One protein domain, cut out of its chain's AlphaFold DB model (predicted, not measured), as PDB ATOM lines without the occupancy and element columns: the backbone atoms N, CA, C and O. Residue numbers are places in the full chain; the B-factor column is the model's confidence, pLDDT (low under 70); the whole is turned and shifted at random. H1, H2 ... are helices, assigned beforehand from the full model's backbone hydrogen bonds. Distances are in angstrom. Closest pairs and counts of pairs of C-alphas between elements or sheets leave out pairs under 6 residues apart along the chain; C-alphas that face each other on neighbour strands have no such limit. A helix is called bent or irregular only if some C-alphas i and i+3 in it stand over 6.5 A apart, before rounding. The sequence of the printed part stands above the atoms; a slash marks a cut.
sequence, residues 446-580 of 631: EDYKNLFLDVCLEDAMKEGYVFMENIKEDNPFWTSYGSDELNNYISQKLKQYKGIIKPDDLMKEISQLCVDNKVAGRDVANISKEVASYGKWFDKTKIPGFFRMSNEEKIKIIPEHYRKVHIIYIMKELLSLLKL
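Overview. This is residues 446 to 580 of the 631 residues of the protein "ATPase family associated with various cellular activities (AAA)" of bacterium ADurb.Bin363 (UniProt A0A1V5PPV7). A body of crossed helices packs round H8, with H5 side by side with it, H6 crossing it and H4 across another side, while H1 covers H5 and H6. H7 and the long link before it, residues 537 to 550, form a separate small head at one end of the longest axis. The printed part has 135 residues with eight named helices, H1 to H8 in order, and no named strand: all helix. It is compact, with a radius of gyration of the C-alphas of 16.3 A, yet only just elongated, spanning 51 by 34 by 26 A.

Along the chain. Find C-alpha 446 at (134.721, 271.027, 337.805), where H1 runs to 456. H2 is 458 to 462, H3 477 to 481 and H4 484 to 496, 18.7 A long. Next come H5, 503 to 516, 19.9 A, and H6, 521 to 536, 22.2 A. H7, 551 to 561, is only just irregular: C-alphas 556 and 559 are 6.8 A apart. H8, 568 to 580, ends at (110.403, 269.375, 342.399).

Arrangement. Start at the hub, H8. It touches H5 at a shallow tilt of 16 degrees, the same way; the closest C-alphas, Ile 510 and Met 571, are 6.1 A apart. H6 touches it at a steep tilt of 50 degrees, closest at Ile 527 and Glu 573, 6.0 A. With residues 485 to 486 alone, H4 touches H8, closest at Leu 486 and Lys 572, 5.5 A. H3 only just touches H8, with 3 pairs of C-alphas within 8 A. H1 touches H6, closest at Cys 456 and Ser 528, 5.9 A. H2 and H7 are each close but not clearly touching to H6. O i to N i+4 pairs are all within hydrogen-bond range in H2, H5, H6 and H8, but 5 of 7 in H1, 8 of 9 in H4, 4 of 7 in H7 and 0 of 1 in H3, whose i+3 pairs are 2 of 2.

Size, cuts and confidence. The C-alphas of Gln 496 and Arg 548, the two farthest apart, are 52.2 A apart. The links H2 to H3 and H6 to H7 are long, and the printed part has no cut. No printed residue is under 70 in pLDDT.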
ATOM      1  N   GLU A 446     134.055 270.080 338.694       94.38
ATOM      2  CA  GLU A 446     134.721 271.027 337.805       94.38
ATOM      3  C   GLU A 446     133.928 271.252 336.512       94.38
ATOM      4  O   GLU A 446     133.792 272.390 336.068       94.38
ATOM      5  N   ASP A 447     133.319 270.205 335.944       94.62
ATOM      6  CA  ASP A 447     132.417 270.360 334.800       94.62
ATOM      7  C   ASP A 447     131.244 271.278 335.155       94.62
ATOM      8  O   ASP A 447     130.984 272.253 334.455       94.62
ATOM      9  N   TYR A 448     130.539 271.015 336.258       96.31
ATOM     10  CA  TYR A 448     129.405 271.855 336.653       96.31
ATOM     11  C   TYR A 448     129.832 273.290 336.960       96.31
ATOM     12  O   TYR A 448     129.139 274.227 336.557       96.31
ATOM     13  N   LYS A 449     130.991 273.475 337.603       95.25
ATOM     14  CA  LYS A 449     131.553 274.804 337.863       95.25
ATOM     15  C   LYS A 449     131.772 275.561 336.552       95.25
ATOM     16  O   LYS A 449     131.264 276.672 336.408       95.25
ATOM     17  N   ASN A 450     132.449 274.943 335.588       94.31
ATOM     18  CA  ASN A 450     132.750 275.553 334.293       94.31
ATOM     19  C   ASN A 450     131.478 275.774 333.464       94.31
ATOM     20  O   ASN A 450     131.331 276.802 332.808       94.31
ATOM     21  N   LEU A 451     130.501 274.864 333.541       94.19
ATOM     22  CA  LEU A 451     129.216 275.026 332.866       94.19
ATOM     23  C   LEU A 451     128.442 276.238 333.408       94.19
ATOM     24  O   LEU A 451     127.908 277.018 332.621       94.19
ATOM     25  N   PHE A 452     128.412 276.442 334.727       95.81
ATOM     26  CA  PHE A 452     127.797 277.633 335.313       95.81
ATOM     27  C   PHE A 452     128.576 278.904 334.970       95.81
ATOM     28  O   PHE A 452     127.991 279.837 334.426       95.81
ATOM     29  N   LEU A 453     129.871 278.955 335.292       93.81
ATOM     30  CA  LEU A 453     130.650 280.198 335.284       93.81
ATOM     31  C   LEU A 453     131.148 280.583 333.892       93.81
ATOM     32  O   LEU A 453     130.982 281.725 333.471       93.81
ATOM     33  N   ASP A 454     131.714 279.623 333.167       92.12
ATOM     34  CA  ASP A 454     132.440 279.892 331.925       92.12
ATOM     35  C   ASP A 454     131.568 279.721 330.682       92.12
ATOM     36  O   ASP A 454     131.973 280.121 329.589       92.12
ATOM     37  N   VAL A 455     130.382 279.122 330.820       91.44
ATOM     38  CA  VAL A 455     129.458 278.897 329.700       91.44
ATOM     39  C   VAL A 455     128.145 279.642 329.901       91.44
ATOM     40  O   VAL A 455     127.780 280.457 329.060       91.44
ATOM     41  N   CYS A 456     127.409 279.382 330.983       93.12
ATOM     42  CA  CYS A 456     126.045 279.897 331.112       93.12
ATOM     43  C   CYS A 456     125.945 281.308 331.716       93.12
ATOM     44  O   CYS A 456     125.023 282.043 331.360       93.12
ATOM     45  N   LEU A 457     126.848 281.693 332.623       94.00
ATOM     46  CA  LEU A 457     126.831 282.991 333.315       94.00
ATOM     47  C   LEU A 457     127.996 283.909 332.933       94.00
ATOM     48  O   LEU A 457     128.097 285.002 333.486       94.00
ATOM     49  N   GLU A 458     128.832 283.512 331.974       93.12
ATOM     50  CA  GLU A 458     130.018 284.273 331.573       93.12
ATOM     51  C   GLU A 458     129.667 285.728 331.222       93.12
ATOM     52  O   GLU A 458     130.258 286.664 331.763       93.12
ATOM     53  N   ASP A 459     128.658 285.932 330.372       90.44
ATOM     54  CA  ASP A 459     128.218 287.272 329.971       90.44
ATOM     55  C   ASP A 459     127.628 288.054 331.147       90.44
ATOM     56  O   ASP A 459     127.891 289.244 331.302       90.44
ATOM     57  N   ALA A 460     126.893 287.381 332.037       92.06
ATOM     58  CA  ALA A 460     126.300 288.003 333.217       92.06
ATOM     59  C   ALA A 460     127.358 288.516 334.211       92.06
ATOM     60  O   ALA A 460     127.183 289.560 334.851       92.06
ATOM     61  N   MET A 461     128.467 287.783 334.325       92.31
ATOM     62  CA  MET A 461     129.629 288.165 335.124       92.31
ATOM     63  C   MET A 461     130.441 289.270 334.441       92.31
ATOM     64  O   MET A 461     130.856 290.210 335.117       92.31
ATOM     65  N   LYS A 462     130.617 289.221 333.111       91.00
ATOM     66  CA  LYS A 462     131.279 290.289 332.331       91.00
ATOM     67  C   LYS A 462     130.513 291.610 332.382       91.00
ATOM     68  O   LYS A 462     131.120 292.660 332.563       91.00
ATOM     69  N   GLU A 463     129.187 291.560 332.277       90.00
ATOM     70  CA  GLU A 463     128.292 292.711 332.469       90.00
ATOM     71  C   GLU A 463     128.244 293.160 333.949       90.00
ATOM     72  O   GLU A 463     127.720 294.225 334.278       90.00
ATOM     73  N   GLY A 464     128.813 292.366 334.863       89.88
ATOM     74  CA  GLY A 464     129.077 292.731 336.253       89.88
ATOM     75  C   GLY A 464     127.854 292.732 337.162       89.88
ATOM     76  O   GLY A 464     127.947 293.218 338.293       89.88
ATOM     77  N   TYR A 465     126.697 292.249 336.707       92.62
ATOM     78  CA  TYR A 465     125.489 292.191 337.534       92.62
ATOM     79  C   TYR A 465     125.352 290.872 338.298       92.62
ATOM     80  O   TYR A 465     124.656 290.845 339.311       92.62
ATOM     81  N   VAL A 466     126.062 289.817 337.891       95.00
ATOM     82  CA  VAL A 466     126.299 288.629 338.725       95.00
ATOM     83  C   VAL A 466     127.672 288.744 339.378       95.00
ATOM     84  O   VAL A 466     128.654 289.045 338.706       95.00
ATOM     85  N   PHE A 467     127.743 288.521 340.690       93.69
ATOM     86  CA  PHE A 467     128.981 288.663 341.456       93.69
ATOM     87  C   PHE A 467     129.172 287.551 342.493       93.69
ATOM     88  O   PHE A 467     128.242 286.826 342.859       93.69
ATOM     89  N   MET A 468     130.411 287.435 342.962       93.88
ATOM     90  CA  MET A 468     130.886 286.415 343.890       93.88
ATOM     91  C   MET A 468     131.621 287.083 345.051       93.88
ATOM     92  O   MET A 468     132.667 287.694 344.848       93.88
ATOM     93  N   GLU A 469     131.100 286.945 346.264       93.50
ATOM     94  CA  GLU A 469     131.706 287.464 347.492       93.50
ATOM     95  C   GLU A 469     131.567 286.452 348.638       93.50
ATOM     96  O   GLU A 469     130.877 285.437 348.537       93.50
ATOM     97  N   ASN A 470     132.267 286.700 349.747       95.38
ATOM     98  CA  ASN A 470     132.151 285.849 350.926       95.38
ATOM     99  C   ASN A 470     130.749 285.965 351.532       95.38
ATOM    100  O   ASN A 470     130.283 287.065 351.833       95.38
ATOM    101  N   ILE A 471     130.135 284.823 351.822       94.12
ATOM    102  CA  ILE A 471     128.927 284.764 352.640       94.12
ATOM    103  C   ILE A 471     129.367 284.731 354.098       94.12
ATOM    104  O   ILE A 471     130.166 283.873 354.477       94.12
ATOM    105  N   LYS A 472     128.852 285.649 354.914       93.00
ATOM    106  CA  LYS A 472     129.213 285.756 356.329       93.00
ATOM    107  C   LYS A 472     127.978 285.715 357.215       93.00
ATOM    108  O   LYS A 472     126.961 286.318 356.885       93.00
ATOM    109  N   GLU A 473     128.089 285.045 358.353       89.19
ATOM    110  CA  GLU A 473     127.000 284.918 359.327       89.19
ATOM    111  C   GLU A 473     126.499 286.275 359.857       89.19
ATOM    112  O   GLU A 473     125.309 286.435 360.116       89.19
ATOM    113  N   ASP A 474     127.379 287.273 359.943       88.88
ATOM    114  CA  ASP A 474     127.069 288.633 360.398       88.88
ATOM    115  C   ASP A 474     126.364 289.510 359.343       88.88
ATOM    116  O   ASP A 474     125.877 290.593 359.673       88.88
ATOM    117  N   ASN A 475     126.259 289.050 358.091       88.00
ATOM    118  CA  ASN A 475     125.566 289.749 357.007       88.00
ATOM    119  C   ASN A 475     124.658 288.792 356.206       88.00
ATOM    120  O   ASN A 475     125.030 288.349 355.112       88.00
ATOM    121  N   PRO A 476     123.444 288.490 356.710       86.50
ATOM    122  CA  PRO A 476     122.541 287.491 356.147       86.50
ATOM    123  C   PRO A 476     121.774 287.960 354.902       86.50
ATOM    124  O   PRO A 476     120.569 287.726 354.778       86.50
ATOM    125  N   PHE A 477     122.444 288.610 353.945       87.94
ATOM    126  CA  PHE A 477     121.803 289.171 352.746       87.94
ATOM    127  C   PHE A 477     121.041 288.120 351.921       87.94
ATOM    128  O   PHE A 477     120.060 288.457 351.256       87.94
ATOM    129  N   TRP A 478     121.448 286.844 351.972       88.38
ATOM    130  CA  TRP A 478     120.796 285.752 351.238       88.38
ATOM    131  C   TRP A 478     119.349 285.514 351.678       88.38
ATOM    132  O   TRP A 478     118.543 285.032 350.885       88.38
ATOM    133  N   THR A 479     118.993 285.912 352.902       88.44
ATOM    134  CA  THR A 479     117.615 285.814 353.406       88.44
ATOM    135  C   THR A 479     116.637 286.657 352.590       88.44
ATOM    136  O   THR A 479     115.467 286.296 352.464       88.44
ATOM    137  N   SER A 480     117.125 287.717 351.932       87.31
ATOM    138  CA  SER A 480     116.330 288.555 351.025       87.31
ATOM    139  C   SER A 480     115.841 287.828 349.767       87.31
ATOM    140  O   SER A 480     114.952 288.330 349.078       87.31
ATOM    141  N   TYR A 481     116.380 286.641 349.466       87.50
ATOM    142  CA  TYR A 481     115.913 285.812 348.356       87.50
ATOM    143  C   TYR A 481     114.648 285.002 348.677       87.50
ATOM    144  O   TYR A 481     114.083 284.401 347.763       87.50
ATOM    145  N   GLY A 482     114.183 285.006 349.934       82.06
ATOM    146  CA  GLY A 482     112.859 284.501 350.313       82.06
ATOM    147  C   GLY A 482     112.666 282.988 350.163       82.06
ATOM    148  O   GLY A 482     111.567 282.559 349.831       82.06
ATOM    149  N   SER A 483     113.716 282.184 350.369       89.75
ATOM    150  CA  SER A 483     113.633 280.715 350.359       89.75
ATOM    151  C   SER A 483     114.055 280.142 351.708       89.75
ATOM    152  O   SER A 483     115.206 280.295 352.123       89.75
ATOM    153  N   ASP A 484     113.130 279.450 352.372       89.44
ATOM    154  CA  ASP A 484     113.393 278.776 353.644       89.44
ATOM    155  C   ASP A 484     114.409 277.643 353.476       89.44
ATOM    156  O   ASP A 484     115.274 277.453 354.331       89.44
ATOM    157  N   GLU A 485     114.364 276.925 352.351       90.44
ATOM    158  CA  GLU A 485     115.336 275.885 352.015       90.44
ATOM    159  C   GLU A 485     116.749 276.456 351.899       90.44
ATOM    160  O   GLU A 485     117.670 275.935 352.530       90.44
ATOM    161  N   LEU A 486     116.914 277.559 351.160       93.69
ATOM    162  CA  LEU A 486     118.198 278.249 351.053       93.69
ATOM    163  C   LEU A 486     118.680 278.719 352.428       93.69
ATOM    164  O   LEU A 486     119.833 278.487 352.793       93.69
ATOM    165  N   ASN A 487     117.802 279.369 353.194       92.56
ATOM    166  CA  ASN A 487     118.137 279.915 354.507       92.56
ATOM    167  C   ASN A 487     118.621 278.820 355.458       92.56
ATOM    168  O   ASN A 487     119.651 278.988 356.116       92.56
ATOM    169  N   ASN A 488     117.919 277.687 355.490       92.25
ATOM    170  CA  ASN A 488     118.289 276.536 356.304       92.25
ATOM    171  C   ASN A 488     119.616 275.924 355.846       92.25
ATOM    172  O   ASN A 488     120.494 275.686 356.679       92.25
ATOM    173  N   TYR A 489     119.792 275.722 354.538       93.44
ATOM    174  CA  TYR A 489     121.005 275.129 353.975       93.44
ATOM    175  C   TYR A 489     122.244 275.987 354.270       93.44
ATOM    176  O   TYR A 489     123.228 275.505 354.834       93.44
ATOM    177  N   ILE A 490     122.184 277.287 353.972       94.50
ATOM    178  CA  ILE A 490     123.309 278.210 354.167       94.50
ATOM    179  C   ILE A 490     123.629 278.394 355.650       94.50
ATOM    180  O   ILE A 490     124.802 278.389 356.017       94.50
ATOM    181  N   SER A 491     122.622 278.454 356.524       91.88
ATOM    182  CA  SER A 491     122.847 278.531 357.975       91.88
ATOM    183  C   SER A 491     123.554 277.287 358.525       91.88
ATOM    184  O   SER A 491     124.388 277.389 359.425       91.88
ATOM    185  N   GLN A 492     123.258 276.097 357.988       93.44
ATOM    186  CA  GLN A 492     123.976 274.872 358.351       93.44
ATOM    187  C   GLN A 492     125.414 274.883 357.824       93.44
ATOM    188  O   GLN A 492     126.340 274.560 358.572       93.44
ATOM    189  N   LYS A 493     125.620 275.291 356.568       94.00
ATOM    190  CA  LYS A 493     126.956 275.370 355.967       94.00
ATOM    191  C   LYS A 493     127.837 276.414 356.643       94.00
ATOM    192  O   LYS A 493     128.990 276.114 356.930       94.00
ATOM    193  N   LEU A 494     127.312 277.575 357.025       93.00
ATOM    194  CA  LEU A 494     128.076 278.580 357.771       93.00
ATOM    195  C   LEU A 494     128.648 278.014 359.075       93.00
ATOM    196  O   LEU A 494     129.815 278.252 359.371       93.00
ATOM    197  N   LYS A 495     127.900 277.175 359.805       92.38
ATOM    198  CA  LYS A 495     128.425 276.484 360.997       92.38
ATOM    199  C   LYS A 495     129.591 275.548 360.661       92.38
ATOM    200  O   LYS A 495     130.564 275.501 361.410       92.38
ATOM    201  N   GLN A 496     129.515 274.833 359.537       93.00
ATOM    202  CA  GLN A 496     130.589 273.947 359.066       93.00
ATOM    203  C   GLN A 496     131.841 274.740 358.656       93.00
ATOM    204  O   GLN A 496     132.955 274.369 359.024       93.00
ATOM    205  N   TYR A 497     131.658 275.876 357.981       93.44
ATOM    206  CA  TYR A 497     132.731 276.761 357.517       93.44
ATOM    207  C   TYR A 497     133.117 277.861 358.530       93.44
ATOM    208  O   TYR A 497     133.734 278.860 358.169       93.44
ATOM    209  N   LYS A 498     132.801 277.685 359.822       93.19
ATOM    210  CA  LYS A 498     133.190 278.607 360.913       93.19
ATOM    211  C   LYS A 498     132.759 280.070 360.683       93.19
ATOM    212  O   LYS A 498     133.517 280.998 360.957       93.19
ATOM    213  N   GLY A 499     131.547 280.265 360.174       91.06
ATOM    214  CA  GLY A 499     130.888 281.563 360.009       91.06
ATOM    215  C   GLY A 499     131.157 282.279 358.682       91.06
ATOM    216  O   GLY A 499     130.564 283.332 358.448       91.06
ATOM    217  N   ILE A 500     132.018 281.740 357.802       95.25
ATOM    218  CA  ILE A 500     132.338 282.352 356.500       95.25
ATOM    219  C   ILE A 500     132.440 281.284 355.409       95.25
ATOM    220  O   ILE A 500     133.309 280.423 355.480       95.25
ATOM    221  N   ILE A 501     131.632 281.391 354.354       95.81
ATOM    222  CA  ILE A 501     131.756 280.560 353.145       95.81
ATOM    223  C   ILE A 501     132.410 281.406 352.049       95.81
ATOM    224  O   ILE A 501     131.895 282.472 351.694       95.81
ATOM    225  N   LYS A 502     133.549 280.951 351.514       95.94
ATOM    226  CA  LYS A 502     134.219 281.619 350.388       95.94
ATOM    227  C   LYS A 502     133.520 281.284 349.063       95.94
ATOM    228  O   LYS A 502     132.904 280.224 348.969       95.94
ATOM    229  N   PRO A 503     133.652 282.119 348.018       94.44
ATOM    230  CA  PRO A 503     133.038 281.852 346.720       94.44
ATOM    231  C   PRO A 503     133.393 280.492 346.112       94.44
ATOM    232  O   PRO A 503     132.505 279.809 345.613       94.44
ATOM    233  N   ASP A 504     134.661 280.077 346.186       93.88
ATOM    234  CA  ASP A 504     135.085 278.772 345.666       93.88
ATOM    235  C   ASP A 504     134.466 277.610 346.453       93.88
ATOM    236  O   ASP A 504     134.018 276.641 345.847       93.88
ATOM    237  N   ASP A 505     134.374 277.730 347.782       95.75
ATOM    238  CA  ASP A 505     133.719 276.729 348.630       95.75
ATOM    239  C   ASP A 505     132.215 276.655 348.320       95.75
ATOM    240  O   ASP A 505     131.653 275.570 348.199       95.75
ATOM    241  N   LEU A 506     131.556 277.801 348.114       95.25
ATOM    242  CA  LEU A 506     130.148 277.851 347.713       95.25
ATOM    243  C   LEU A 506     129.923 277.187 346.351       95.25
ATOM    244  O   LEU A 506     128.986 276.406 346.203       95.25
ATOM    245  N   MET A 507     130.761 277.497 345.359       96.31
ATOM    246  CA  MET A 507     130.660 276.875 344.039       96.31
ATOM    247  C   MET A 507     130.922 275.377 344.109       96.31
ATOM    248  O   MET A 507     130.233 274.621 343.433       96.31
ATOM    249  N   LYS A 508     131.844 274.938 344.970       95.31
ATOM    250  CA  LYS A 508     132.059 273.520 345.238       95.31
ATOM    251  C   LYS A 508     130.799 272.842 345.780       95.31
ATOM    252  O   LYS A 508     130.417 271.793 345.279       95.31
ATOM    253  N   GLU A 509     130.118 273.454 346.748       95.56
ATOM    254  CA  GLU A 509     128.852 272.932 347.289       95.56
ATOM    255  C   GLU A 509     127.749 272.864 346.218       95.56
ATOM    256  O   GLU A 509     127.034 271.867 346.131       95.56
ATOM    257  N   ILE A 510     127.625 273.897 345.373       96.94
ATOM    258  CA  ILE A 510     126.673 273.918 344.248       96.94
ATOM    259  C   ILE A 510     126.981 272.781 343.270       96.94
ATOM    260  O   ILE A 510     126.095 271.998 342.928       96.94
ATOM    261  N   SER A 511     128.235 272.674 342.837       96.94
ATOM    262  CA  SER A 511     128.665 271.656 341.886       96.94
ATOM    263  C   SER A 511     128.508 270.243 342.449       96.94
ATOM    264  O   SER A 511     128.028 269.363 341.738       96.94
ATOM    265  N   GLN A 512     128.840 270.024 343.724       96.12
ATOM    266  CA  GLN A 512     128.663 268.730 344.382       96.12
ATOM    267  C   GLN A 512     127.190 268.320 344.422       96.12
ATOM    268  O   GLN A 512     126.865 267.186 344.080       96.12
ATOM    269  N   LEU A 513     126.280 269.244 344.756       95.44
ATOM    270  CA  LEU A 513     124.842 268.969 344.706       95.44
ATOM    271  C   LEU A 513     124.381 268.577 343.299       95.44
ATOM    272  O   LEU A 513     123.524 267.703 343.165       95.44
ATOM    273  N   CYS A 514     124.938 269.196 342.256       95.69
ATOM    274  CA  CYS A 514     124.644 268.814 340.879       95.69
ATOM    275  C   CYS A 514     125.135 267.399 340.547       95.69
ATOM    276  O   CYS A 514     124.372 266.637 339.949       95.69
ATOM    277  N   VAL A 515     126.352 267.035 340.968       94.06
ATOM    278  CA  VAL A 515     126.925 265.686 340.792       94.06
ATOM    279  C   VAL A 515     126.081 264.640 341.521       94.06
ATOM    280  O   VAL A 515     125.623 263.678 340.902       94.06
ATOM    281  N   ASP A 516     125.804 264.857 342.808       92.81
ATOM    282  CA  ASP A 516     125.071 263.916 343.667       92.81
ATOM    283  C   ASP A 516     123.666 263.614 343.131       92.81
ATOM    284  O   ASP A 516     123.154 262.503 343.276       92.81
ATOM    285  N   ASN A 517     123.045 264.601 342.480       89.62
ATOM    286  CA  ASN A 517     121.689 264.497 341.945       89.62
ATOM    287  C   ASN A 517     121.635 264.276 340.428       89.62
ATOM    288  O   ASN A 517     120.535 264.210 339.877       89.62
ATOM    289  N   LYS A 518     122.787 264.136 339.752       88.19
ATOM    290  CA  LYS A 518     122.896 263.969 338.291       88.19
ATOM    291  C   LYS A 518     122.100 265.026 337.510       88.19
ATOM    292  O   LYS A 518     121.318 264.703 336.613       88.19
ATOM    293  N   VAL A 519     122.259 266.296 337.879       90.56
ATOM    294  CA  VAL A 519     121.497 267.407 337.284       90.56
ATOM    295  C   VAL A 519     121.833 267.545 335.799       90.56
ATOM    296  O   VAL A 519     123.002 267.631 335.423       90.56
ATOM    297  N   ALA A 520     120.821 267.596 334.932       89.25
ATOM    298  CA  ALA A 520     121.049 267.696 333.495       89.25
ATOM    299  C   ALA A 520     121.629 269.069 333.113       89.25
ATOM    300  O   ALA A 520     121.249 270.103 333.663       89.25
ATOM    301  N   GLY A 521     122.489 269.115 332.091       89.94
ATOM    302  CA  GLY A 521     123.063 270.377 331.602       89.94
ATOM    303  C   GLY A 521     122.004 271.384 331.128       89.94
ATOM    304  O   GLY A 521     122.173 272.591 331.287       89.94
ATOM    305  N   ARG A 522     120.864 270.902 330.609       88.31
ATOM    306  CA  ARG A 522     119.699 271.751 330.294       88.31
ATOM    307  C   ARG A 522     119.149 272.462 331.534       88.31
ATOM    308  O   ARG A 522     118.796 273.634 331.442       88.31
ATOM    309  N   ASP A 523     119.092 271.778 332.671       91.62
ATOM    310  CA  ASP A 523     118.594 272.355 333.918       91.62
ATOM    311  C   ASP A 523     119.576 273.388 334.471       91.62
ATOM    312  O   ASP A 523     119.157 274.465 334.885       91.62
ATOM    313  N   VAL A 524     120.884 273.127 334.370       94.06
ATOM    314  CA  VAL A 524     121.942 274.109 334.678       94.06
ATOM    315  C   VAL A 524     121.784 275.378 333.833       94.06
ATOM    316  O   VAL A 524     121.819 276.493 334.363       94.06
ATOM    317  N   ALA A 525     121.546 275.226 332.528       91.75
ATOM    318  CA  ALA A 525     121.300 276.354 331.635       91.75
ATOM    319  C   ALA A 525     120.015 277.117 332.005       91.75
ATOM    320  O   ALA A 525     119.998 278.346 331.956       91.75
ATOM    321  N   ASN A 526     118.951 276.416 332.404       91.94
ATOM    322  CA  ASN A 526     117.704 277.040 332.853       91.94
ATOM    323  C   ASN A 526     117.888 277.803 334.171       91.94
ATOM    324  O   ASN A 526     117.504 278.966 334.244       91.94
ATOM    325  N   ILE A 527     118.552 277.210 335.167       95.38
ATOM    326  CA  ILE A 527     118.901 277.885 336.427       95.38
ATOM    327  C   ILE A 527     119.701 279.161 336.139       95.38
ATOM    328  O   ILE A 527     119.406 280.228 336.672       95.38
ATOM    329  N   SER A 528     120.682 279.076 335.244       94.62
ATOM    330  CA  SER A 528     121.500 280.228 334.863       94.62
ATOM    331  C   SER A 528     120.683 281.321 334.164       94.62
ATOM    332  O   SER A 528     120.895 282.506 334.420       94.62
ATOM    333  N   LYS A 529     119.702 280.950 333.330       93.12
ATOM    334  CA  LYS A 529     118.757 281.903 332.723       93.12
ATOM    335  C   LYS A 529     117.867 282.577 333.761       93.12
ATOM    336  O   LYS A 529     117.613 283.771 333.622       93.12
ATOM    337  N   GLU A 530     117.422 281.862 334.790       93.00
ATOM    338  CA  GLU A 530     116.652 282.444 335.895       93.00
ATOM    339  C   GLU A 530     117.498 283.442 336.693       93.00
ATOM    340  O   GLU A 530     117.068 284.571 336.936       93.00
ATOM    341  N   VAL A 531     118.748 283.088 337.010       93.31
ATOM    342  CA  VAL A 531     119.720 283.994 337.651       93.31
ATOM    343  C   VAL A 531     119.929 285.249 336.797       93.31
ATOM    344  O   VAL A 531     119.839 286.374 337.297       93.31
ATOM    345  N   ALA A 532     120.168 285.073 335.495       91.38
ATOM    346  CA  ALA A 532     120.374 286.176 334.567       91.38
ATOM    347  C   ALA A 532     119.125 287.061 334.441       91.38
ATOM    348  O   ALA A 532     119.239 288.284 334.483       91.38
ATOM    349  N   SER A 533     117.937 286.465 334.339       91.38
ATOM    350  CA  SER A 533     116.660 287.182 334.228       91.38
ATOM    351  C   SER A 533     116.346 287.971 335.493       91.38
ATOM    352  O   SER A 533     115.910 289.119 335.410       91.38
ATOM    353  N   TYR A 534     116.634 287.399 336.663       91.12
ATOM    354  CA  TYR A 534     116.496 288.081 337.945       91.12
ATOM    355  C   TYR A 534     117.416 289.303 338.054       91.12
ATOM    356  O   TYR A 534     117.005 290.344 338.567       91.12
ATOM    357  N   GLY A 535     118.647 289.201 337.541       90.00
ATOM    358  CA  GLY A 535     119.588 290.321 337.479       90.00
ATOM    359  C   GLY A 535     119.202 291.385 336.454       90.00
ATOM    360  O   GLY A 535     119.266 292.580 336.739       90.00
ATOM    361  N   LYS A 536     118.717 290.966 335.283       90.50
ATOM    362  CA  LYS A 536     118.272 291.865 334.209       90.50
ATOM    363  C   LYS A 536     116.929 292.537 334.488       90.50
ATOM    364  O   LYS A 536     116.533 293.437 333.748       90.50
ATOM    365  N   TRP A 537     116.218 292.126 335.534       89.12
ATOM    366  CA  TRP A 537     114.966 292.755 335.919       89.12
ATOM    367  C   TRP A 537     115.205 294.128 336.555       89.12
ATOM    368  O   TRP A 537     115.915 294.265 337.549       89.12
ATOM    369  N   PHE A 538     114.546 295.146 336.005       88.38
ATOM    370  CA  PHE A 538     114.459 296.482 336.583       88.38
ATOM    371  C   PHE A 538     113.158 297.161 336.145       88.38
ATOM    372  O   PHE A 538     112.535 296.804 335.138       88.38
ATOM    373  N   ASP A 539     112.747 298.170 336.905       86.69
ATOM    374  CA  ASP A 539     111.562 298.961 336.598       86.69
ATOM    375  C   ASP A 539     111.869 300.003 335.513       86.69
ATOM    376  O   ASP A 539     112.454 301.056 335.773       86.69
ATOM    377  N   LYS A 540     111.437 299.708 334.283       87.56
ATOM    378  CA  LYS A 540     111.618 300.563 333.097       87.56
ATOM    379  C   LYS A 540     110.987 301.949 333.251       87.56
ATOM    380  O   LYS A 540     111.399 302.875 332.558       87.56
ATOM    381  N   THR A 541     110.002 302.114 334.138       86.00
ATOM    382  CA  THR A 541     109.344 303.412 334.365       86.00
ATOM    383  C   THR A 541     110.229 304.396 335.129       86.00
ATOM    384  O   THR A 541     110.018 305.604 335.037       86.00
ATOM    385  N   LYS A 542     111.262 303.902 335.824       86.44
ATOM    386  CA  LYS A 542     112.224 304.731 336.563       86.44
ATOM    387  C   LYS A 542     113.270 305.397 335.676       86.44
ATOM    388  O   LYS A 542     114.007 306.245 336.166       86.44
ATOM    389  N   ILE A 543     113.330 305.034 334.396       88.19
ATOM    390  CA  ILE A 543     114.239 305.632 333.421       88.19
ATOM    391  C   ILE A 543     113.441 306.646 332.585       88.19
ATOM    392  O   ILE A 543     112.599 306.245 331.769       88.19
ATOM    393  N   PRO A 544     113.663 307.963 332.765       86.25
ATOM    394  CA  PRO A 544     112.916 308.987 332.046       86.25
ATOM    395  C   PRO A 544     113.031 308.811 330.530       86.25
ATOM    396  O   PRO A 544     114.122 308.805 329.973       86.25
ATOM    397  N   GLY A 545     111.892 308.660 329.850       85.88
ATOM    398  CA  GLY A 545     111.857 308.544 328.391       85.88
ATOM    399  C   GLY A 545     112.294 307.189 327.820       85.88
ATOM    400  O   GLY A 545     112.354 307.074 326.600       85.88
ATOM    401  N   PHE A 546     112.520 306.154 328.639       88.00
ATOM    402  CA  PHE A 546     113.005 304.835 328.191       88.00
ATOM    403  C   PHE A 546     112.253 304.250 326.990       88.00
ATOM    404  O   PHE A 546     112.855 303.759 326.038       88.00
ATOM    405  N   PHE A 547     110.920 304.332 326.995       89.00
ATOM    406  CA  PHE A 547     110.097 303.803 325.903       89.00
ATOM    407  C   PHE A 547     110.245 304.583 324.588       89.00
ATOM    408  O   PHE A 547     109.897 304.053 323.537       89.00
ATOM    409  N   ARG A 548     110.774 305.810 324.639       86.38
ATOM    410  CA  ARG A 548     111.022 306.684 323.483       86.38
ATOM    411  C   ARG A 548     112.478 306.653 323.001       86.38
ATOM    412  O   ARG A 548     112.740 307.164 321.922       86.38
ATOM    413  N   MET A 549     113.393 306.058 323.772       88.19
ATOM    414  CA  MET A 549     114.794 305.877 323.380       88.19
ATOM    415  C   MET A 549     114.925 304.891 322.210       88.19
ATOM    416  O   MET A 549     114.182 303.901 322.118       88.19
ATOM    417  N   SER A 550     115.911 305.132 321.352       90.38
ATOM    418  CA  SER A 550     116.375 304.201 320.322       90.38
ATOM    419  C   SER A 550     116.961 302.920 320.937       90.38
ATOM    420  O   SER A 550     117.264 302.852 322.132       90.38
ATOM    421  N   ASN A 551     117.126 301.872 320.126       85.31
ATOM    422  CA  ASN A 551     117.725 300.618 320.597       85.31
ATOM    423  C   ASN A 551     119.195 300.797 321.006       85.31
ATOM    424  O   ASN A 551     119.617 300.210 321.998       85.31
ATOM    425  N   GLU A 552     119.950 301.647 320.307       91.31
ATOM    426  CA  GLU A 552     121.344 301.954 320.651       91.31
ATOM    427  C   GLU A 552     121.463 302.646 322.015       91.31
ATOM    428  O   GLU A 552     122.332 302.302 322.816       91.31
ATOM    429  N   GLU A 553     120.566 303.588 322.314       86.56
ATOM    430  CA  GLU A 553     120.504 304.253 323.621       86.56
ATOM    431  C   GLU A 553     120.110 303.274 324.731       86.56
ATOM    432  O   GLU A 553     120.730 303.257 325.797       86.56
ATOM    433  N   LYS A 554     119.122 302.407 324.470       87.81
ATOM    434  CA  LYS A 554     118.697 301.363 325.412       87.81
ATOM    435  C   LYS A 554     119.841 300.414 325.757       87.81
ATOM    436  O   LYS A 554     120.049 300.143 326.933       87.81
ATOM    437  N   ILE A 555     120.601 299.942 324.769       86.88
ATOM    438  CA  ILE A 555     121.731 299.024 324.989       86.88
ATOM    439  C   ILE A 555     122.778 299.634 325.932       86.88
ATOM    440  O   ILE A 555     123.347 298.913 326.745       86.88
ATOM    441  N   LYS A 556     122.999 300.954 325.874       88.12
ATOM    442  CA  LYS A 556     123.963 301.644 326.744       88.12
ATOM    443  C   LYS A 556     123.472 301.800 328.183       88.12
ATOM    444  O   LYS A 556     124.252 301.591 329.101       88.12
ATOM    445  N   ILE A 557     122.199 302.159 328.381       88.81
ATOM    446  CA  ILE A 557     121.671 302.494 329.715       88.81
ATOM    447  C   ILE A 557     121.160 301.277 330.494       88.81
ATOM    448  O   ILE A 557     121.226 301.250 331.718       88.81
ATOM    449  N   ILE A 558     120.641 300.257 329.804       88.06
ATOM    450  CA  ILE A 558     120.050 299.068 330.435       88.06
ATOM    451  C   ILE A 558     121.003 298.413 331.460       88.06
ATOM    452  O   ILE A 558     120.540 298.138 332.571       88.06
ATOM    453  N   PRO A 559     122.301 298.199 331.156       87.31
ATOM    454  CA  PRO A 559     123.225 297.566 332.095       87.31
ATOM    455  C   PRO A 559     123.417 298.321 333.414       87.31
ATOM    456  O   PRO A 559     123.629 297.698 334.453       87.31
ATOM    457  N   GLU A 560     123.288 299.651 333.408       87.75
ATOM    458  CA  GLU A 560     123.430 300.492 334.606       87.75
ATOM    459  C   GLU A 560     122.294 300.277 335.617       87.75
ATOM    460  O   GLU A 560     122.445 300.556 336.807       87.75
ATOM    461  N   HIS A 561     121.159 299.751 335.156       89.81
ATOM    462  CA  HIS A 561     119.974 299.506 335.972       89.81
ATOM    463  C   HIS A 561     119.800 298.043 336.383       89.81
ATOM    464  O   HIS A 561     118.837 297.728 337.087       89.81
ATOM    465  N   TYR A 562     120.708 297.152 335.980       90.81
ATOM    466  CA  TYR A 562     120.655 295.760 336.402       90.81
ATOM    467  C   TYR A 562     120.781 295.617 337.913       90.81
ATOM    468  O   TYR A 562     121.585 296.266 338.589       90.81
ATOM    469  N   ARG A 563     119.986 294.698 338.452       91.19
ATOM    470  CA  ARG A 563     120.082 294.291 339.841       91.19
ATOM    471  C   ARG A 563     121.359 293.482 340.036       91.19
ATOM    472  O   ARG A 563     121.615 292.528 339.311       91.19
ATOM    473  N   LYS A 564     122.115 293.807 341.085       92.06
ATOM    474  CA  LYS A 564     123.230 292.968 341.532       92.06
ATOM    475  C   LYS A 564     122.696 291.672 342.153       92.06
ATOM    476  O   LYS A 564     121.893 291.706 343.088       92.06
ATOM    477  N   VAL A 565     123.154 290.536 341.639       94.31
ATOM    478  CA  VAL A 565     122.766 289.187 342.063       94.31
ATOM    479  C   VAL A 565     124.009 288.431 342.505       94.31
ATOM    480  O   VAL A 565     124.960 288.277 341.746       94.31
ATOM    481  N   HIS A 566     123.999 287.950 343.742       95.38
ATOM    482  CA  HIS A 566     125.071 287.106 344.240       95.38
ATOM    483  C   HIS A 566     124.896 285.676 343.722       95.38
ATOM    484  O   HIS A 566     123.768 285.180 343.634       95.38
ATOM    485  N   ILE A 567     125.999 284.973 343.460       94.38
ATOM    486  CA  ILE A 567     125.968 283.629 342.866       94.38
ATOM    487  C   ILE A 567     125.229 282.570 343.701       94.38
ATOM    488  O   ILE A 567     124.754 281.568 343.181       94.38
ATOM    489  N   ILE A 568     125.049 282.832 344.995       95.19
ATOM    490  CA  ILE A 568     124.220 282.013 345.895       95.19
ATOM    491  C   ILE A 568     122.772 281.856 345.396       95.19
ATOM    492  O   ILE A 568     122.088 280.916 345.788       95.19
ATOM    493  N   TYR A 569     122.294 282.738 344.512       95.06
ATOM    494  CA  TYR A 569     120.989 282.583 343.873       95.06
ATOM    495  C   TYR A 569     120.900 281.300 343.026       95.06
ATOM    496  O   TYR A 569     119.825 280.719 342.934       95.06
ATOM    497  N   ILE A 570     122.021 280.787 342.498       96.00
ATOM    498  CA  ILE A 570     122.068 279.459 341.861       96.00
ATOM    499  C   ILE A 570     121.625 278.382 342.854       96.00
ATOM    500  O   ILE A 570     120.797 277.543 342.514       96.00
ATOM    501  N   MET A 571     122.127 278.428 344.094       95.19
ATOM    502  CA  MET A 571     121.771 277.465 345.143       95.19
ATOM    503  C   MET A 571     120.265 277.476 345.425       95.19
ATOM    504  O   MET A 571     119.662 276.421 345.593       95.19
ATOM    505  N   LYS A 572     119.638 278.659 345.441       94.62
ATOM    506  CA  LYS A 572     118.186 278.805 345.627       94.62
ATOM    507  C   LYS A 572     117.410 278.036 344.554       94.62
ATOM    508  O   LYS A 572     116.544 277.226 344.880       94.62
ATOM    509  N   GLU A 573     117.720 278.301 343.288       95.62
ATOM    510  CA  GLU A 573     117.027 277.687 342.152       95.62
ATOM    511  C   GLU A 573     117.336 276.185 342.051       95.62
ATOM    512  O   GLU A 573     116.441 275.384 341.788       95.62
ATOM    513  N   LEU A 574     118.572 275.780 342.360       95.69
ATOM    514  CA  LEU A 574     118.972 274.377 342.418       95.69
ATOM    515  C   LEU A 574     118.190 273.609 343.491       95.69
ATOM    516  O   LEU A 574     117.608 272.570 343.193       95.69
ATOM    517  N   LEU A 575     118.111 274.119 344.723       93.94
ATOM    518  CA  LEU A 575     117.334 273.478 345.792       93.94
ATOM    519  C   LEU A 575     115.843 273.384 345.434       93.94
ATOM    520  O   LEU A 575     115.199 272.375 345.733       93.94
ATOM    521  N   SER A 576     115.295 274.399 344.754       91.75
ATOM    522  CA  SER A 576     113.916 274.371 344.253       91.75
ATOM    523  C   SER A 576     113.705 273.263 343.213       91.75
ATOM    524  O   SER A 576     112.757 272.480 343.331       91.75
ATOM    525  N   LEU A 577     114.622 273.136 342.249       91.38
ATOM    526  CA  LEU A 577     114.604 272.076 341.241       91.38
ATOM    527  C   LEU A 577     114.655 270.684 341.881       91.38
ATOM    528  O   LEU A 577     113.843 269.824 341.542       91.38
ATOM    529  N   LEU A 578     115.576 270.464 342.823       90.12
ATOM    530  CA  LEU A 578     115.739 269.168 343.486       90.12
ATOM    531  C   LEU A 578     114.469 268.758 344.245       90.12
ATOM    532  O   LEU A 578     114.024 267.615 344.137       90.12
ATOM    533  N   LYS A 579     113.815 269.709 344.925       87.19
ATOM    534  CA  LYS A 579     112.531 269.481 345.604       87.19
ATOM    535  C   LYS A 579     111.417 269.089 344.626       87.19
ATOM    536  O   LYS A 579     110.610 268.207 344.925       87.19
ATOM    537  N   LEU A 580     111.365 269.723 343.451       83.94
ATOM    538  CA  LEU A 580     110.403 269.375 342.399       83.94
ATOM    539  C   LEU A 580     110.658 267.968 341.843       83.94
ATOM    540  O   LEU A 580     109.713 267.189 341.697       83.94
TER     541      LEU A 580